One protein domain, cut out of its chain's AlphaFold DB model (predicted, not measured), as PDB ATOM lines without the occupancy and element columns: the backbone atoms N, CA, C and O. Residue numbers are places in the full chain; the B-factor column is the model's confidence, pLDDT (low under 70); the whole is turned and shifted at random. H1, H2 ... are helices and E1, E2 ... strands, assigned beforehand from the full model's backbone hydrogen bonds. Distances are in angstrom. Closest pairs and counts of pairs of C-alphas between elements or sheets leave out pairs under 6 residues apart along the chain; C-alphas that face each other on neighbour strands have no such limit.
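This is residues 49 to 98 and 195 to 255 of the 286 residues of the protein "Peptidase" of Blastochloris tepida (UniProt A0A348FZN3). What does the model look like? One strongly twisted sheet of seven strands makes a slab, and two helices, H1 and H2, pack side by side over one of its faces, giving two layers, helices on one face of a sheet. What are its parts? The printed part has 111 residues with two named helices and seven named strands, in the order H1 E1 E2 E3 H2 E4 E5 E6 E7, a mixed class. The antiparallel sheet has the order E3 E2 E1 E4 E5 E6 E7 and holds two meanders, E1 E2 E3 and E4 E5 E6 E7, each strand the antiparallel neighbour of the one before. How compact is it? It is compact, with a radius of gyration of the C-alphas of 13.2 A, and rounded, spanning 33 by 28 by 28 A.

How does the sheet run? Strand beside strand come E3, residues 93 to 97, E2, 76 to 81, E1, 65 to 71, E4, 220 to 226, E5, 229 to 236, E6, 239 to 245, and E7, 250 to 252. The hairpins are E1 and E2, E2 and E3, E4 and E5, E5 and E6, and E6 and E7. Which backbone atoms pair? Within hydrogen-bond range are N 96 and O 77, 2.8 A, N 69 and O 78, 2.9 A, N 224 and O 231, 2.9 A, N 243 and O 232, 2.7 A, and N 244 and O 251, 2.8 A. E1 and E4 are antiparallel at 150 degrees, with N 68 and O 223 at 2.8 A. Where are the helices? H1, residues 49 to 59, is on the sheet at a height of 9.5 A, over E2 and only just not over E3, where 2 of its 11 C-alphas fall; its closest C-alpha pair with E2 is Val 56 and Leu 79, 7.9 A. H2, residues 204 to 214, is on the same face at a height of 8.9 A, over E4 and E5, slantwise to E5 at 37 degrees on the local plane; its closest C-alpha pair with E1 is Gly 67 and Leu 204, 6.4 A. How do they meet? H1 and H2 touch, their closest C-alphas being those of Leu 49 and Ala 212, 6.5 A apart, and run opposite ways at a shallow tilt of 10 degrees. Every O i to N i+4 pair is within hydrogen-bond range in H1, and 6 of 7 in H2.

Where does the first element begin? H1 begins at C-alpha 49, (-34.572, 45.280, -0.529), and is 15.5 A long; H2 is 16.4 A long. Which strand is longest? E5, with 8 residues, is 21.2 A long, and E7, 7.0 A long, ends at C-alpha 252, (-39.614, 35.234, 16.915).

Where is the cut? Residues 99 to 194 are not printed, and C-alphas 98 and 195 are 33.4 A apart. Which link is long, and where is confidence low? The link from E2 to E3 is long, with 11 residues; pLDDT is under 70 in residues 82 to 92 and 198 to 199.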
ATOM      1  N   LEU A  49     -35.553  44.679  -1.440       96.81
ATOM      2  CA  LEU A  49     -34.572  45.280  -0.529       96.81
ATOM      3  C   LEU A  49     -33.963  46.559  -1.123       96.81
ATOM      4  O   LEU A  49     -33.897  47.576  -0.439       96.81
ATOM      5  N   ALA A  50     -33.588  46.521  -2.405       96.25
ATOM      6  CA  ALA A  50     -32.986  47.655  -3.102       96.25
ATOM      7  C   ALA A  50     -33.889  48.903  -3.106       96.25
ATOM      8  O   ALA A  50     -33.387  50.014  -2.936       96.25
ATOM      9  N   ASP A  51     -35.210  48.726  -3.230       94.88
ATOM     10  CA  ASP A  51     -36.173  49.832  -3.214       94.88
ATOM     11  C   ASP A  51     -36.194  50.501  -1.835       94.88
ATOM     12  O   ASP A  51     -36.108  51.724  -1.713       94.88
ATOM     13  N   VAL A  52     -36.234  49.696  -0.767       95.69
ATOM     14  CA  VAL A  52     -36.211  50.205   0.612       95.69
ATOM     15  C   VAL A  52     -34.887  50.904   0.915       95.69
ATOM     16  O   VAL A  52     -34.887  51.983   1.509       95.69
ATOM     17  N   GLU A  53     -33.759  50.339   0.484       95.88
ATOM     18  CA  GLU A  53     -32.447  50.969   0.649       95.88
ATOM     19  C   GLU A  53     -32.359  52.311  -0.075       95.88
ATOM     20  O   GLU A  53     -31.871  53.288   0.497       95.88
ATOM     21  N   GLN A  54     -32.877  52.387  -1.302       95.38
ATOM     22  CA  GLN A  54     -32.920  53.624  -2.072       95.38
ATOM     23  C   GLN A  54     -33.796  54.682  -1.388       95.38
ATOM     24  O   GLN A  54     -33.392  55.844  -1.282       95.38
ATOM     25  N   ILE A  55     -34.967  54.286  -0.882       94.88
ATOM     26  CA  ILE A  55     -35.875  55.165  -0.141       94.88
ATOM     27  C   ILE A  55     -35.192  55.708   1.121       94.88
ATOM     28  O   ILE A  55     -35.216  56.918   1.361       94.88
ATOM     29  N   VAL A  56     -34.550  54.842   1.912       93.62
ATOM     30  CA  VAL A  56     -33.836  55.241   3.134       93.62
ATOM     31  C   VAL A  56     -32.663  56.163   2.798       93.62
ATOM     32  O   VAL A  56     -32.528  57.212   3.418       93.62
ATOM     33  N   ALA A  57     -31.860  55.844   1.782       94.00
ATOM     34  CA  ALA A  57     -30.737  56.684   1.368       94.00
ATOM     35  C   ALA A  57     -31.187  58.078   0.895       94.00
ATOM     36  O   ALA A  57     -30.526  59.078   1.184       94.00
ATOM     37  N   LYS A  58     -32.327  58.160   0.193       94.81
ATOM     38  CA  LYS A  58     -32.901  59.419  -0.303       94.81
ATOM     39  C   LYS A  58     -33.488  60.280   0.819       94.81
ATOM     40  O   LYS A  58     -33.321  61.500   0.802       94.81
ATOM     41  N   HIS A  59     -34.200  59.672   1.770       92.31
ATOM     42  CA  HIS A  59     -35.017  60.404   2.748       92.31
ATOM     43  C   HIS A  59     -34.436  60.455   4.166       92.31
ATOM     44  O   HIS A  59     -34.856  61.318   4.937       92.31
ATOM     45  N   ASP A  60     -33.453  59.614   4.491       90.81
ATOM     46  CA  ASP A  60     -32.693  59.620   5.748       90.81
ATOM     47  C   ASP A  60     -31.168  59.468   5.518       90.81
ATOM     48  O   ASP A  60     -30.529  58.551   6.039       90.81
ATOM     49  N   PRO A  61     -30.526  60.384   4.766       89.25
ATOM     50  CA  PRO A  61     -29.092  60.296   4.462       89.25
ATOM     51  C   PRO A  61     -28.189  60.405   5.704       89.25
ATOM     52  O   PRO A  61     -27.007  60.081   5.644       89.25
ATOM     53  N   GLN A  62     -28.728  60.885   6.829       87.56
ATOM     54  CA  GLN A  62     -28.002  61.057   8.090       87.56
ATOM     55  C   GLN A  62     -28.227  59.902   9.081       87.56
ATOM     56  O   GLN A  62     -27.680  59.952  10.185       87.56
ATOM     57  N   GLY A  63     -29.031  58.888   8.728       85.00
ATOM     58  CA  GLY A  63     -29.293  57.720   9.577       85.00
ATOM     59  C   GLY A  63     -29.997  58.052  10.898       85.00
ATOM     60  O   GLY A  63     -29.692  57.461  11.937       85.00
ATOM     61  N   GLN A  64     -30.888  59.043  10.891       86.06
ATOM     62  CA  GLN A  64     -31.609  59.520  12.073       86.06
ATOM     63  C   GLN A  64     -32.914  58.757  12.327       86.06
ATOM     64  O   GLN A  64     -33.445  58.811  13.445       86.06
ATOM     65  N   ALA A  65     -33.437  58.033  11.335       87.81
ATOM     66  CA  ALA A  65     -34.631  57.219  11.494       87.81
ATOM     67  C   ALA A  65     -34.381  56.097  12.511       87.81
ATOM     68  O   ALA A  65     -33.369  55.393  12.494       87.81
ATOM     69  N   ARG A  66     -35.330  55.917  13.433       86.31
ATOM     70  CA  ARG A  66     -35.272  54.874  14.479       86.31
ATOM     71  C   ARG A  66     -36.255  53.737  14.244       86.31
ATOM     72  O   ARG A  66     -36.342  52.807  15.050       86.31
ATOM     73  N   GLY A  67     -36.994  53.823  13.149       91.25
ATOM     74  CA  GLY A  67     -37.900  52.793  12.701       91.25
ATOM     75  C   GLY A  67     -38.488  53.117  11.341       91.25
ATOM     76  O   GLY A  67     -38.373  54.237  10.845       91.25
ATOM     77  N   LEU A  68     -39.158  52.127  10.776       93.19
ATOM     78  CA  LEU A  68     -40.001  52.267   9.605       93.19
ATOM     79  C   LEU A  68     -41.336  51.561   9.837       93.19
ATOM     80  O   LEU A  68     -41.434  50.635  10.643       93.19
ATOM     81  N   MET A  69     -42.369  52.002   9.137       92.94
ATOM     82  CA  MET A  69     -43.657  51.321   9.030       92.94
ATOM     83  C   MET A  69     -44.034  51.247   7.568       92.94
ATOM     84  O   MET A  69     -43.856  52.220   6.847       92.94
ATOM     85  N   ILE A  70     -44.538  50.102   7.144       93.19
ATOM     86  CA  ILE A  70     -45.034  49.900   5.790       93.19
ATOM     87  C   ILE A  70     -46.538  49.691   5.918       93.19
ATOM     88  O   ILE A  70     -46.998  48.891   6.737       93.19
ATOM     89  N   SER A  71     -47.302  50.462   5.148       91.88
ATOM     90  CA  SER A  71     -48.748  50.315   5.014       91.88
ATOM     91  C   SER A  71     -49.036  49.754   3.626       91.88
ATOM     92  O   SER A  71     -49.095  50.529   2.669       91.88
ATOM     93  N   PRO A  72     -49.244  48.430   3.487       91.06
ATOM     94  CA  PRO A  72     -49.690  47.849   2.222       91.06
ATOM     95  C   PRO A  72     -51.020  48.452   1.755       91.06
ATOM     96  O   PRO A  72     -51.239  48.619   0.563       91.06
ATOM     97  N   LEU A  73     -51.888  48.837   2.703       90.69
ATOM     98  CA  LEU A  73     -53.197  49.439   2.431       90.69
ATOM     99  C   LEU A  73     -53.125  50.750   1.657       90.69
ATOM    100  O   LEU A  73     -53.984  51.000   0.816       90.69
ATOM    101  N   ASP A  74     -52.134  51.581   1.967       91.19
ATOM    102  CA  ASP A  74     -51.975  52.886   1.321       91.19
ATOM    103  C   ASP A  74     -50.795  52.906   0.344       91.19
ATOM    104  O   ASP A  74     -50.544  53.932  -0.274       91.19
ATOM    105  N   GLY A  75     -50.044  51.805   0.224       92.19
ATOM    106  CA  GLY A  75     -48.825  51.748  -0.583       92.19
ATOM    107  C   GLY A  75     -47.736  52.697  -0.080       92.19
ATOM    108  O   GLY A  75     -47.041  53.312  -0.885       92.19
ATOM    109  N   THR A  76     -47.589  52.852   1.239       92.88
ATOM    110  CA  THR A  76     -46.654  53.829   1.825       92.88
ATOM    111  C   THR A  76     -45.610  53.203   2.740       92.88
ATOM    112  O   THR A  76     -45.846  52.186   3.394       92.88
ATOM    113  N   LEU A  77     -44.459  53.868   2.831       93.81
ATOM    114  CA  LEU A  77     -43.422  53.642   3.827       93.81
ATOM    115  C   LEU A  77     -43.260  54.910   4.662       93.81
ATOM    116  O   LEU A  77     -43.033  55.995   4.143       93.81
ATOM    117  N   THR A  78     -43.363  54.782   5.977       92.06
ATOM    118  CA  THR A  78     -43.148  55.879   6.919       92.06
ATOM    119  C   THR A  78     -41.833  55.681   7.650       92.06
ATOM    120  O   THR A  78     -41.694  54.723   8.408       92.06
ATOM    121  N   LEU A  79     -40.886  56.604   7.479       91.94
ATOM    122  CA  LEU A  79     -39.669  56.661   8.292       91.94
ATOM    123  C   LEU A  79     -39.970  57.388   9.601       91.94
ATOM    124  O   LEU A  79     -40.355  58.558   9.595       91.94
ATOM    125  N   MET A  80     -39.808  56.699  10.729       87.44
ATOM    126  CA  MET A  80     -40.107  57.240  12.053       87.44
ATOM    127  C   MET A  80     -38.893  57.970  12.623       87.44
ATOM    128  O   MET A  80     -37.823  57.375  12.800       87.44
ATOM    129  N   SER A  81     -39.078  59.238  12.998       74.00
ATOM    130  CA  SER A  81     -38.108  59.918  13.855       74.00
ATOM    131  C   SER A  81     -38.192  59.354  15.280       74.00
ATOM    132  O   SER A  81     -39.255  58.958  15.756       74.00
ATOM    133  N   GLY A  82     -37.047  59.261  15.959       55.41
ATOM    134  CA  GLY A  82     -36.904  58.589  17.254       55.41
ATOM    135  C   GLY A  82     -37.646  59.197  18.440       55.41
ATOM    136  O   GLY A  82     -37.467  58.695  19.545       55.41
ATOM    137  N   THR A  83     -38.448  60.243  18.248       45.03
ATOM    138  CA  THR A  83     -39.230  60.862  19.320       45.03
ATOM    139  C   THR A  83     -40.599  60.186  19.384       45.03
ATOM    140  O   THR A  83     -41.428  60.402  18.495       45.03
ATOM    141  N   PRO A  84     -40.880  59.360  20.408       43.72
ATOM    142  CA  PRO A  84     -42.200  58.780  20.578       43.72
ATOM    143  C   PRO A  84     -43.181  59.915  20.872       43.72
ATOM    144  O   PRO A  84     -43.066  60.587  21.898       43.72
ATOM    145  N   GLY A  85     -44.165  60.122  19.998       37.56
ATOM    146  CA  GLY A  85     -45.426  60.686  20.463       37.56
ATOM    147  C   GLY A  85     -45.974  59.717  21.508       37.56
ATOM    148  O   GLY A  85     -45.974  58.506  21.280       37.56
ATOM    149  N   GLY A  86     -46.343  60.212  22.689       31.53
ATOM    150  CA  GLY A  86     -46.912  59.372  23.742       31.53
ATOM    151  C   GLY A  86     -48.068  58.497  23.233       31.53
ATOM    152  O   GLY A  86     -48.721  58.822  22.245       31.53
ATOM    153  N   HIS A  87     -48.297  57.379  23.927       34.81
ATOM    154  CA  HIS A  87     -49.442  56.480  23.744       34.81
ATOM    155  C   HIS A  87     -49.722  56.052  22.291       34.81
ATOM    156  O   HIS A  87     -50.707  56.441  21.676       34.81
ATOM    157  N   GLY A  88     -48.846  55.215  21.727       39.59
ATOM    158  CA  GLY A  88     -49.173  54.434  20.526       39.59
ATOM    159  C   GLY A  88     -49.310  55.219  19.214       39.59
ATOM    160  O   GLY A  88     -49.493  54.593  18.170       39.59
ATOM    161  N   ALA A  89     -49.165  56.546  19.224       38.66
ATOM    162  CA  ALA A  89     -49.100  57.341  18.008       38.66
ATOM    163  C   ALA A  89     -47.757  57.101  17.288       38.66
ATOM    164  O   ALA A  89     -46.704  57.141  17.933       38.66
ATOM    165  N   PRO A  90     -47.750  56.867  15.961       44.44
ATOM    166  CA  PRO A  90     -46.527  56.984  15.179       44.44
ATOM    167  C   PRO A  90     -45.932  58.371  15.448       44.44
ATOM    168  O   PRO A  90     -46.638  59.375  15.326       44.44
ATOM    169  N   GLY A  91     -44.670  58.430  15.885       49.56
ATOM    170  CA  GLY A  91     -43.947  59.698  16.000       49.56
ATOM    171  C   GLY A  91     -43.964  60.435  14.661       49.56
ATOM    172  O   GLY A  91     -44.192  59.813  13.622       49.56
ATOM    173  N   ALA A  92     -43.735  61.752  14.680       58.84
ATOM    174  CA  ALA A  92     -43.607  62.548  13.461       58.84
ATOM    175  C   ALA A  92     -42.666  61.826  12.479       58.84
ATOM    176  O   ALA A  92     -41.489  61.601  12.776       58.84
ATOM    177  N   GLY A  93     -43.220  61.367  11.362       75.75
ATOM    178  CA  GLY A  93     -42.537  60.506  10.411       75.75
ATOM    179  C   GLY A  93     -42.676  61.055   9.004       75.75
ATOM    180  O   GLY A  93     -43.644  61.745   8.691       75.75
ATOM    181  N   THR A  94     -41.690  60.768   8.162       88.44
ATOM    182  CA  THR A  94     -41.769  61.114   6.741       88.44
ATOM    183  C   THR A  94     -42.529  60.000   6.038       88.44
ATOM    184  O   THR A  94     -42.020  58.882   5.967       88.44
ATOM    185  N   VAL A  95     -43.744  60.296   5.573       90.44
ATOM    186  CA  VAL A  95     -44.564  59.371   4.780       90.44
ATOM    187  C   VAL A  95     -44.095  59.433   3.333       90.44
ATOM    188  O   VAL A  95     -43.953  60.519   2.771       90.44
ATOM    189  N   ILE A  96     -43.807  58.277   2.750       93.38
ATOM    190  CA  ILE A  96     -43.223  58.131   1.419       93.38
ATOM    191  C   ILE A  96     -44.114  57.180   0.628       93.38
ATOM    192  O   ILE A  96     -44.478  56.113   1.120       93.38
ATOM    193  N   ASP A  97     -44.471  57.574  -0.583       93.50
ATOM    194  CA  ASP A  97     -45.191  56.733  -1.532       93.50
ATOM    195  C   ASP A  97     -44.243  55.670  -2.107       93.50
ATOM    196  O   ASP A  97     -43.163  56.003  -2.599       93.50
ATOM    197  N   LEU A  98     -44.617  54.390  -2.033       93.38
ATOM    198  CA  LEU A  98     -43.755  53.291  -2.485       93.38
ATOM    199  C   LEU A  98     -43.623  53.227  -4.012       93.38
ATOM    200  O   LEU A  98     -42.601  52.761  -4.503       93.38
ATOM    201  N   PRO A 195     -37.263  35.899  24.948       76.00
ATOM    202  CA  PRO A 195     -35.893  35.484  24.690       76.00
ATOM    203  C   PRO A 195     -34.906  36.408  25.417       76.00
ATOM    204  O   PRO A 195     -35.205  37.571  25.712       76.00
ATOM    205  N   ALA A 196     -33.716  35.881  25.711       74.62
ATOM    206  CA  ALA A 196     -32.644  36.667  26.306       74.62
ATOM    207  C   ALA A 196     -32.321  37.889  25.430       74.62
ATOM    208  O   ALA A 196     -32.391  37.829  24.200       74.62
ATOM    209  N   LYS A 197     -31.959  39.013  26.059       71.19
ATOM    210  CA  LYS A 197     -31.511  40.193  25.314       71.19
ATOM    211  C   LYS A 197     -30.213  39.840  24.576       71.19
ATOM    212  O   LYS A 197     -29.210  39.583  25.232       71.19
ATOM    213  N   GLY A 198     -30.252  39.814  23.244       68.56
ATOM    214  CA  GLY A 198     -29.065  39.578  22.419       68.56
ATOM    215  C   GLY A 198     -28.106  40.771  22.390       68.56
ATOM    216  O   GLY A 198     -28.419  41.858  22.892       68.56
ATOM    217  N   ALA A 199     -26.922  40.561  21.812       68.19
ATOM    218  CA  ALA A 199     -25.861  41.556  21.788       68.19
ATOM    219  C   ALA A 199     -26.144  42.673  20.769       68.19
ATOM    220  O   ALA A 199     -26.083  42.480  19.556       68.19
ATOM    221  N   GLY A 200     -26.393  43.878  21.285       78.06
ATOM    222  CA  GLY A 200     -26.427  45.115  20.507       78.06
ATOM    223  C   GLY A 200     -27.636  45.276  19.579       78.06
ATOM    224  O   GLY A 200     -28.226  44.326  19.069       78.06
ATOM    225  N   THR A 201     -27.988  46.533  19.335       85.12
ATOM    226  CA  THR A 201     -29.057  46.904  18.407       85.12
ATOM    227  C   THR A 201     -28.431  47.244  17.050       85.12
ATOM    228  O   THR A 201     -27.555  48.119  17.012       85.12
ATOM    229  N   PRO A 202     -28.804  46.569  15.947       90.25
ATOM    230  CA  PRO A 202     -28.352  46.962  14.615       90.25
ATOM    231  C   PRO A 202     -28.929  48.331  14.231       90.25
ATOM    232  O   PRO A 202     -29.904  48.809  14.818       90.25
ATOM    233  N   SER A 203     -28.310  48.987  13.251       90.81
ATOM    234  CA  SER A 203     -28.915  50.146  12.591       90.81
ATOM    235  C   SER A 203     -30.200  49.740  11.859       90.81
ATOM    236  O   SER A 203     -30.438  48.560  11.595       90.81
ATOM    237  N   LEU A 204     -31.042  50.719  11.510       91.56
ATOM    238  CA  LEU A 204     -32.293  50.442  10.801       91.56
ATOM    239  C   LEU A 204     -32.044  49.711   9.473       91.56
ATOM    240  O   LEU A 204     -32.743  48.753   9.173       91.56
ATOM    241  N   ILE A 205     -31.033  50.129   8.708       93.31
ATOM    242  CA  ILE A 205     -30.742  49.532   7.400       93.31
ATOM    243  C   ILE A 205     -30.163  48.119   7.518       93.31
ATOM    244  O   ILE A 205     -30.535  47.237   6.752       93.31
ATOM    245  N   GLU A 206     -29.311  47.872   8.518       94.25
ATOM    246  CA  GLU A 206     -28.822  46.523   8.822       94.25
ATOM    247  C   GLU A 206     -29.980  45.600   9.208       94.25
ATOM    248  O   GLU A 206     -30.052  44.477   8.724       94.25
ATOM    249  N   ALA A 207     -30.926  46.090  10.012       95.00
ATOM    250  CA  ALA A 207     -32.114  45.329  10.378       95.00
ATOM    251  C   ALA A 207     -33.003  45.000   9.171       95.00
ATOM    252  O   ALA A 207     -33.511  43.887   9.083       95.00
ATOM    253  N   VAL A 208     -33.179  45.942   8.235       96.38
ATOM    254  CA  VAL A 208     -33.922  45.696   6.989       96.38
ATOM    255  C   VAL A 208     -33.260  44.591   6.170       96.38
ATOM    256  O   VAL A 208     -33.960  43.688   5.722       96.38
ATOM    257  N   ARG A 209     -31.929  44.621   6.022       96.69
ATOM    258  CA  ARG A 209     -31.170  43.571   5.321       96.69
ATOM    259  C   ARG A 209     -31.350  42.208   5.984       96.69
ATOM    260  O   ARG A 209     -31.760  41.272   5.319       96.69
ATOM    261  N   MET A 210     -31.154  42.142   7.300       96.00
ATOM    262  CA  MET A 210     -31.322  40.908   8.075       96.00
ATOM    263  C   MET A 210     -32.724  40.311   7.955       96.00
ATOM    264  O   MET A 210     -32.881  39.098   7.944       96.00
ATOM    265  N   ILE A 211     -33.758  41.152   7.893       96.88
ATOM    266  CA  ILE A 211     -35.131  40.679   7.690       96.88
ATOM    267  C   ILE A 211     -35.316  40.187   6.255       96.88
ATOM    268  O   ILE A 211     -35.944  39.155   6.064       96.88
ATOM    269  N   ALA A 212     -34.769  40.899   5.267       96.81
ATOM    270  CA  ALA A 212     -34.889  40.545   3.855       96.81
ATOM    271  C   ALA A 212     -34.187  39.227   3.482       96.81
ATOM    272  O   ALA A 212     -34.538  38.639   2.462       96.81
ATOM    273  N   ASP A 213     -33.218  38.772   4.284       95.75
ATOM    274  CA  ASP A 213     -32.511  37.505   4.061       95.75
ATOM    275  C   ASP A 213     -33.453  36.288   4.180       95.75
ATOM    276  O   ASP A 213     -33.366  35.365   3.371       95.75
ATOM    277  N   ASP A 214     -34.386  36.317   5.142       94.00
ATOM    278  CA  ASP A 214     -35.260  35.178   5.475       94.00
ATOM    279  C   ASP A 214     -36.770  35.476   5.342       94.00
ATOM    280  O   ASP A 214     -37.587  34.550   5.343       94.00
ATOM    281  N   HIS A 215     -37.171  36.748   5.217       96.25
ATOM    282  CA  HIS A 215     -38.574  37.173   5.190       96.25
ATOM    283  C   HIS A 215     -38.878  38.151   4.047       96.25
ATOM    284  O   HIS A 215     -38.071  38.997   3.668       96.25
ATOM    285  N   ASP A 216     -40.111  38.092   3.543       95.38
ATOM    286  CA  ASP A 216     -40.606  39.031   2.536       95.38
ATOM    287  C   ASP A 216     -40.883  40.415   3.154       95.38
ATOM    288  O   ASP A 216     -41.720  40.563   4.054       95.38
ATOM    289  N   LEU A 217     -40.216  41.451   2.632       96.50
ATOM    290  CA  LEU A 217     -40.400  42.837   3.070       96.50
ATOM    291  C   LEU A 217     -41.819  43.357   2.811       96.50
ATOM    292  O   LEU A 217     -42.278  44.226   3.553       96.50
ATOM    293  N   ALA A 218     -42.547  42.805   1.836       95.12
ATOM    294  CA  ALA A 218     -43.948  43.161   1.600       95.12
ATOM    295  C   ALA A 218     -44.860  42.788   2.786       95.12
ATOM    296  O   ALA A 218     -45.907  43.405   2.990       95.12
ATOM    297  N   GLY A 219     -44.463  41.795   3.594       94.75
ATOM    298  CA  GLY A 219     -45.164  41.390   4.812       94.75
ATOM    299  C   GLY A 219     -44.780  42.199   6.055       94.75
ATOM    300  O   GLY A 219     -45.451  42.094   7.088       94.75
ATOM    301  N   VAL A 220     -43.717  43.005   6.001       96.50
ATOM    302  CA  VAL A 220     -43.280  43.829   7.133       96.50
ATOM    303  C   VAL A 220     -44.300  44.939   7.358       96.50
ATOM    304  O   VAL A 220     -44.623  45.698   6.461       96.50
ATOM    305  N   THR A 221     -44.796  45.062   8.585       94.19
ATOM    306  CA  THR A 221     -45.698  46.158   8.980       94.19
ATOM    307  C   THR A 221     -44.945  47.269   9.689       94.19
ATOM    308  O   THR A 221     -45.231  48.443   9.487       94.19
ATOM    309  N   TRP A 222     -43.955  46.932  10.515       95.00
ATOM    310  CA  TRP A 222     -43.062  47.912  11.120       95.00
ATOM    311  C   TRP A 222     -41.758  47.276  11.581       95.00
ATOM    312  O   TRP A 222     -41.728  46.103  11.947       95.00
ATOM    313  N   ILE A 223     -40.714  48.097  11.644       95.31
ATOM    314  CA  ILE A 223     -39.452  47.843  12.339       95.31
ATOM    315  C   ILE A 223     -39.223  49.042  13.254       95.31
ATOM    316  O   ILE A 223     -39.147  50.167  12.772       95.31
ATOM    317  N   ARG A 224     -39.166  48.856  14.571       91.75
ATOM    318  CA  ARG A 224     -38.964  49.971  15.513       91.75
ATOM    319  C   ARG A 224     -38.428  49.500  16.848       91.75
ATOM    320  O   ARG A 224     -38.588  48.342  17.229       91.75
ATOM    321  N   THR A 225     -37.845  50.432  17.591       87.31
ATOM    322  CA  THR A 225     -37.388  50.156  18.953       87.31
ATOM    323  C   THR A 225     -38.563  50.171  19.933       87.31
ATOM    324  O   THR A 225     -39.318  51.140  19.993       87.31
ATOM    325  N   ARG A 226     -38.712  49.114  20.739       82.12
ATOM    326  CA  ARG A 226     -39.677  49.024  21.844       82.12
ATOM    327  C   ARG A 226     -39.002  48.388  23.057       82.12
ATOM    328  O   ARG A 226     -38.378  47.342  22.946       82.12
ATOM    329  N   GLY A 227     -39.097  49.030  24.224       78.00
ATOM    330  CA  GLY A 227     -38.456  48.521  25.448       78.00
ATOM    331  C   GLY A 227     -36.925  48.407  25.352       78.00
ATOM    332  O   GLY A 227     -36.330  47.554  26.008       78.00
ATOM    333  N   GLY A 228     -36.294  49.234  24.509       80.69
ATOM    334  CA  GLY A 228     -34.848  49.216  24.260       80.69
ATOM    335  C   GLY A 228     -34.366  48.128  23.293       80.69
ATOM    336  O   GLY A 228     -33.164  48.005  23.097       80.69
ATOM    337  N   GLN A 229     -35.272  47.355  22.686       85.56
ATOM    338  CA  GLN A 229     -34.945  46.355  21.667       85.56
ATOM    339  C   GLN A 229     -35.526  46.762  20.320       85.56
ATOM    340  O   GLN A 229     -36.658  47.246  20.261       85.56
ATOM    341  N   LEU A 230     -34.771  46.547  19.244       90.19
ATOM    342  CA  LEU A 230     -35.317  46.657  17.900       90.19
ATOM    343  C   LEU A 230     -36.172  45.426  17.624       90.19
ATOM    344  O   LEU A 230     -35.751  44.291  17.846       90.19
ATOM    345  N   MET A 231     -37.397  45.665  17.189       93.69
ATOM    346  CA  MET A 231     -38.352  44.620  16.866       93.69
ATOM    347  C   MET A 231     -38.876  44.843  15.452       93.69
ATOM    348  O   MET A 231     -38.926  45.985  14.985       93.69
ATOM    349  N   ALA A 232     -39.321  43.770  14.814       96.00
ATOM    350  CA  ALA A 232     -40.031  43.808  13.545       96.00
ATOM    351  C   ALA A 232     -41.355  43.058  13.674       96.00
ATOM    352  O   ALA A 232     -41.399  42.004  14.297       96.00
ATOM    353  N   ARG A 233     -42.445  43.576  13.110       95.75
ATOM    354  CA  ARG A 233     -43.708  42.832  12.988       95.75
ATOM    355  C   ARG A 233     -43.936  42.491  11.531       95.75
ATOM    356  O   ARG A 233     -44.071  43.403  10.715       95.75
ATOM    357  N   ILE A 234     -44.048  41.205  11.248       96.00
ATOM    358  CA  ILE A 234     -44.183  40.646   9.904       96.00
ATOM    359  C   ILE A 234     -45.491  39.859   9.854       96.00
ATOM    360  O   ILE A 234     -45.812  39.132  10.792       96.00
ATOM    361  N   ILE A 235     -46.290  40.044   8.807       93.50
ATOM    362  CA  ILE A 235     -47.486  39.241   8.548       93.50
ATOM    363  C   ILE A 235     -47.075  38.051   7.682       93.50
ATOM    364  O   ILE A 235     -46.796  38.207   6.500       93.50
ATOM    365  N   GLU A 236     -47.083  36.859   8.269       89.50
ATOM    366  CA  GLU A 236     -46.643  35.615   7.629       89.50
ATOM    367  C   GLU A 236     -47.350  34.402   8.256       89.50
ATOM    368  O   GLU A 236     -47.932  34.495   9.335       89.50
ATOM    369  N   GLY A 237     -47.373  33.254   7.571       78.06
ATOM    370  CA  GLY A 237     -47.855  31.993   8.165       78.06
ATOM    371  C   GLY A 237     -49.273  32.027   8.767       78.06
ATOM    372  O   GLY A 237     -49.588  31.243   9.657       78.06
ATOM    373  N   GLY A 238     -50.135  32.947   8.317       79.94
ATOM    374  CA  GLY A 238     -51.501  33.118   8.822       79.94
ATOM    375  C   GLY A 238     -51.694  34.218   9.875       79.94
ATOM    376  O   GLY A 238     -52.833  34.462  10.268       79.94
ATOM    377  N   GLY A 239     -50.669  34.954  10.303       87.81
ATOM    378  CA  GLY A 239     -50.843  36.027  11.286       87.81
ATOM    379  C   GLY A 239     -49.622  36.930  11.458       87.81
ATOM    380  O   GLY A 239     -48.588  36.714  10.845       87.81
ATOM    381  N   PRO A 240     -49.730  37.987  12.272       93.25
ATOM    382  CA  PRO A 240     -48.587  38.807  12.612       93.25
ATOM    383  C   PRO A 240     -47.681  38.072  13.603       93.25
ATOM    384  O   PRO A 240     -48.111  37.733  14.708       93.25
ATOM    385  N   VAL A 241     -46.414  37.925  13.244       94.62
ATOM    386  CA  VAL A 241     -45.336  37.484  14.127       94.62
ATOM    387  C   VAL A 241     -44.471  38.696  14.455       94.62
ATOM    388  O   VAL A 241     -44.191  39.532  13.595       94.62
ATOM    389  N   VAL A 242     -44.098  38.844  15.725       94.50
ATOM    390  CA  VAL A 242     -43.152  39.884  16.141       94.50
ATOM    391  C   VAL A 242     -41.807  39.223  16.360       94.50
ATOM    392  O   VAL A 242     -41.719  38.269  17.120       94.50
ATOM    393  N   TYR A 243     -40.775  39.758  15.735       94.62
ATOM    394  CA  TYR A 243     -39.393  39.344  15.862       94.62
ATOM    395  C   TYR A 243     -38.625  40.344  16.716       94.62
ATOM    396  O   TYR A 243     -38.855  41.552  16.622       94.62
ATOM    397  N   THR A 244     -37.693  39.858  17.530       93.44
ATOM    398  CA  THR A 244     -36.592  40.689  18.019       93.44
ATOM    399  C   THR A 244     -35.468  40.645  16.992       93.44
ATOM    400  O   THR A 244     -35.152  39.583  16.459       93.44
ATOM    401  N   VAL A 245     -34.873  41.803  16.720       93.12
ATOM    402  CA  VAL A 245     -33.799  41.961  15.740       93.12
ATOM    403  C   VAL A 245     -32.546  42.404  16.481       93.12
ATOM    404  O   VAL A 245     -32.496  43.494  17.057       93.12
ATOM    405  N   THR A 246     -31.550  41.529  16.511       92.19
ATOM    406  CA  THR A 246     -30.240  41.776  17.125       92.19
ATOM    407  C   THR A 246     -29.167  41.738  16.043       92.19
ATOM    408  O   THR A 246     -29.450  41.377  14.905       92.19
ATOM    409  N   ARG A 247     -27.923  42.101  16.369       89.50
ATOM    410  CA  ARG A 247     -26.823  41.987  15.393       89.50
ATOM    411  C   ARG A 247     -26.474  40.545  15.016       89.50
ATOM    412  O   ARG A 247     -25.720  40.340  14.075       89.50
ATOM    413  N   GLU A 248     -26.974  39.566  15.760       87.38
ATOM    414  CA  GLU A 248     -26.644  38.153  15.568       87.38
ATOM    415  C   GLU A 248     -27.793  37.386  14.921       87.38
ATOM    416  O   GLU A 248     -27.556  36.434  14.185       87.38
ATOM    417  N   ASN A 249     -29.039  37.761  15.225       89.88
ATOM    418  CA  ASN A 249     -30.204  36.988  14.823       89.88
ATOM    419  C   ASN A 249     -31.500  37.805  14.730       89.88
ATOM    420  O   ASN A 249     -31.697  38.821  15.407       89.88
ATOM    421  N   VAL A 250     -32.418  37.273  13.923       93.38
ATOM    422  CA  VAL A 250     -33.835  37.638  13.875       93.38
ATOM    423  C   VAL A 250     -34.600  36.474  14.498       93.38
ATOM    424  O   VAL A 250     -34.618  35.375  13.952       93.38
ATOM    425  N   THR A 251     -35.164  36.663  15.694       92.94
ATOM    426  CA  THR A 251     -35.819  35.565  16.434       92.94
ATOM    427  C   THR A 251     -37.258  35.904  16.811       92.94
ATOM    428  O   THR A 251     -37.525  37.028  17.250       92.94
ATOM    429  N   PRO A 252     -38.211  34.967  16.641       93.56
ATOM    430  CA  PRO A 252     -39.614  35.234  16.915       93.56
ATOM    431  C   PRO A 252     -39.851  35.383  18.420       93.56
ATOM    432  O   PRO A 252     -39.368  34.600  19.240       93.56
ATOM    433  N   LEU A 253     -40.637  36.389  18.790       92.06
ATOM    434  CA  LEU A 253     -41.151  36.562  20.139       92.06
ATOM    435  C   LEU A 253     -42.366  35.652  20.364       92.06
ATOM    436  O   LEU A 253     -43.166  35.435  19.449       92.06
ATOM    437  N   PRO A 254     -42.566  35.173  21.604       92.12
ATOM    438  CA  PRO A 254     -43.773  34.453  21.973       92.12
ATOM    439  C   PRO A 254     -45.050  35.240  21.643       92.12
ATOM    440  O   PRO A 254     -45.142  36.449  21.875       92.12
ATOM    441  N   ALA A 255     -46.067  34.534  21.148       91.69
ATOM    442  CA  ALA A 255     -47.347  35.129  20.790       91.69
ATOM    443  C   ALA A 255     -48.029  35.807  21.994       91.69
ATOM    444  O   ALA A 255     -48.107  35.255  23.096       91.69
TER     445      ALA A 255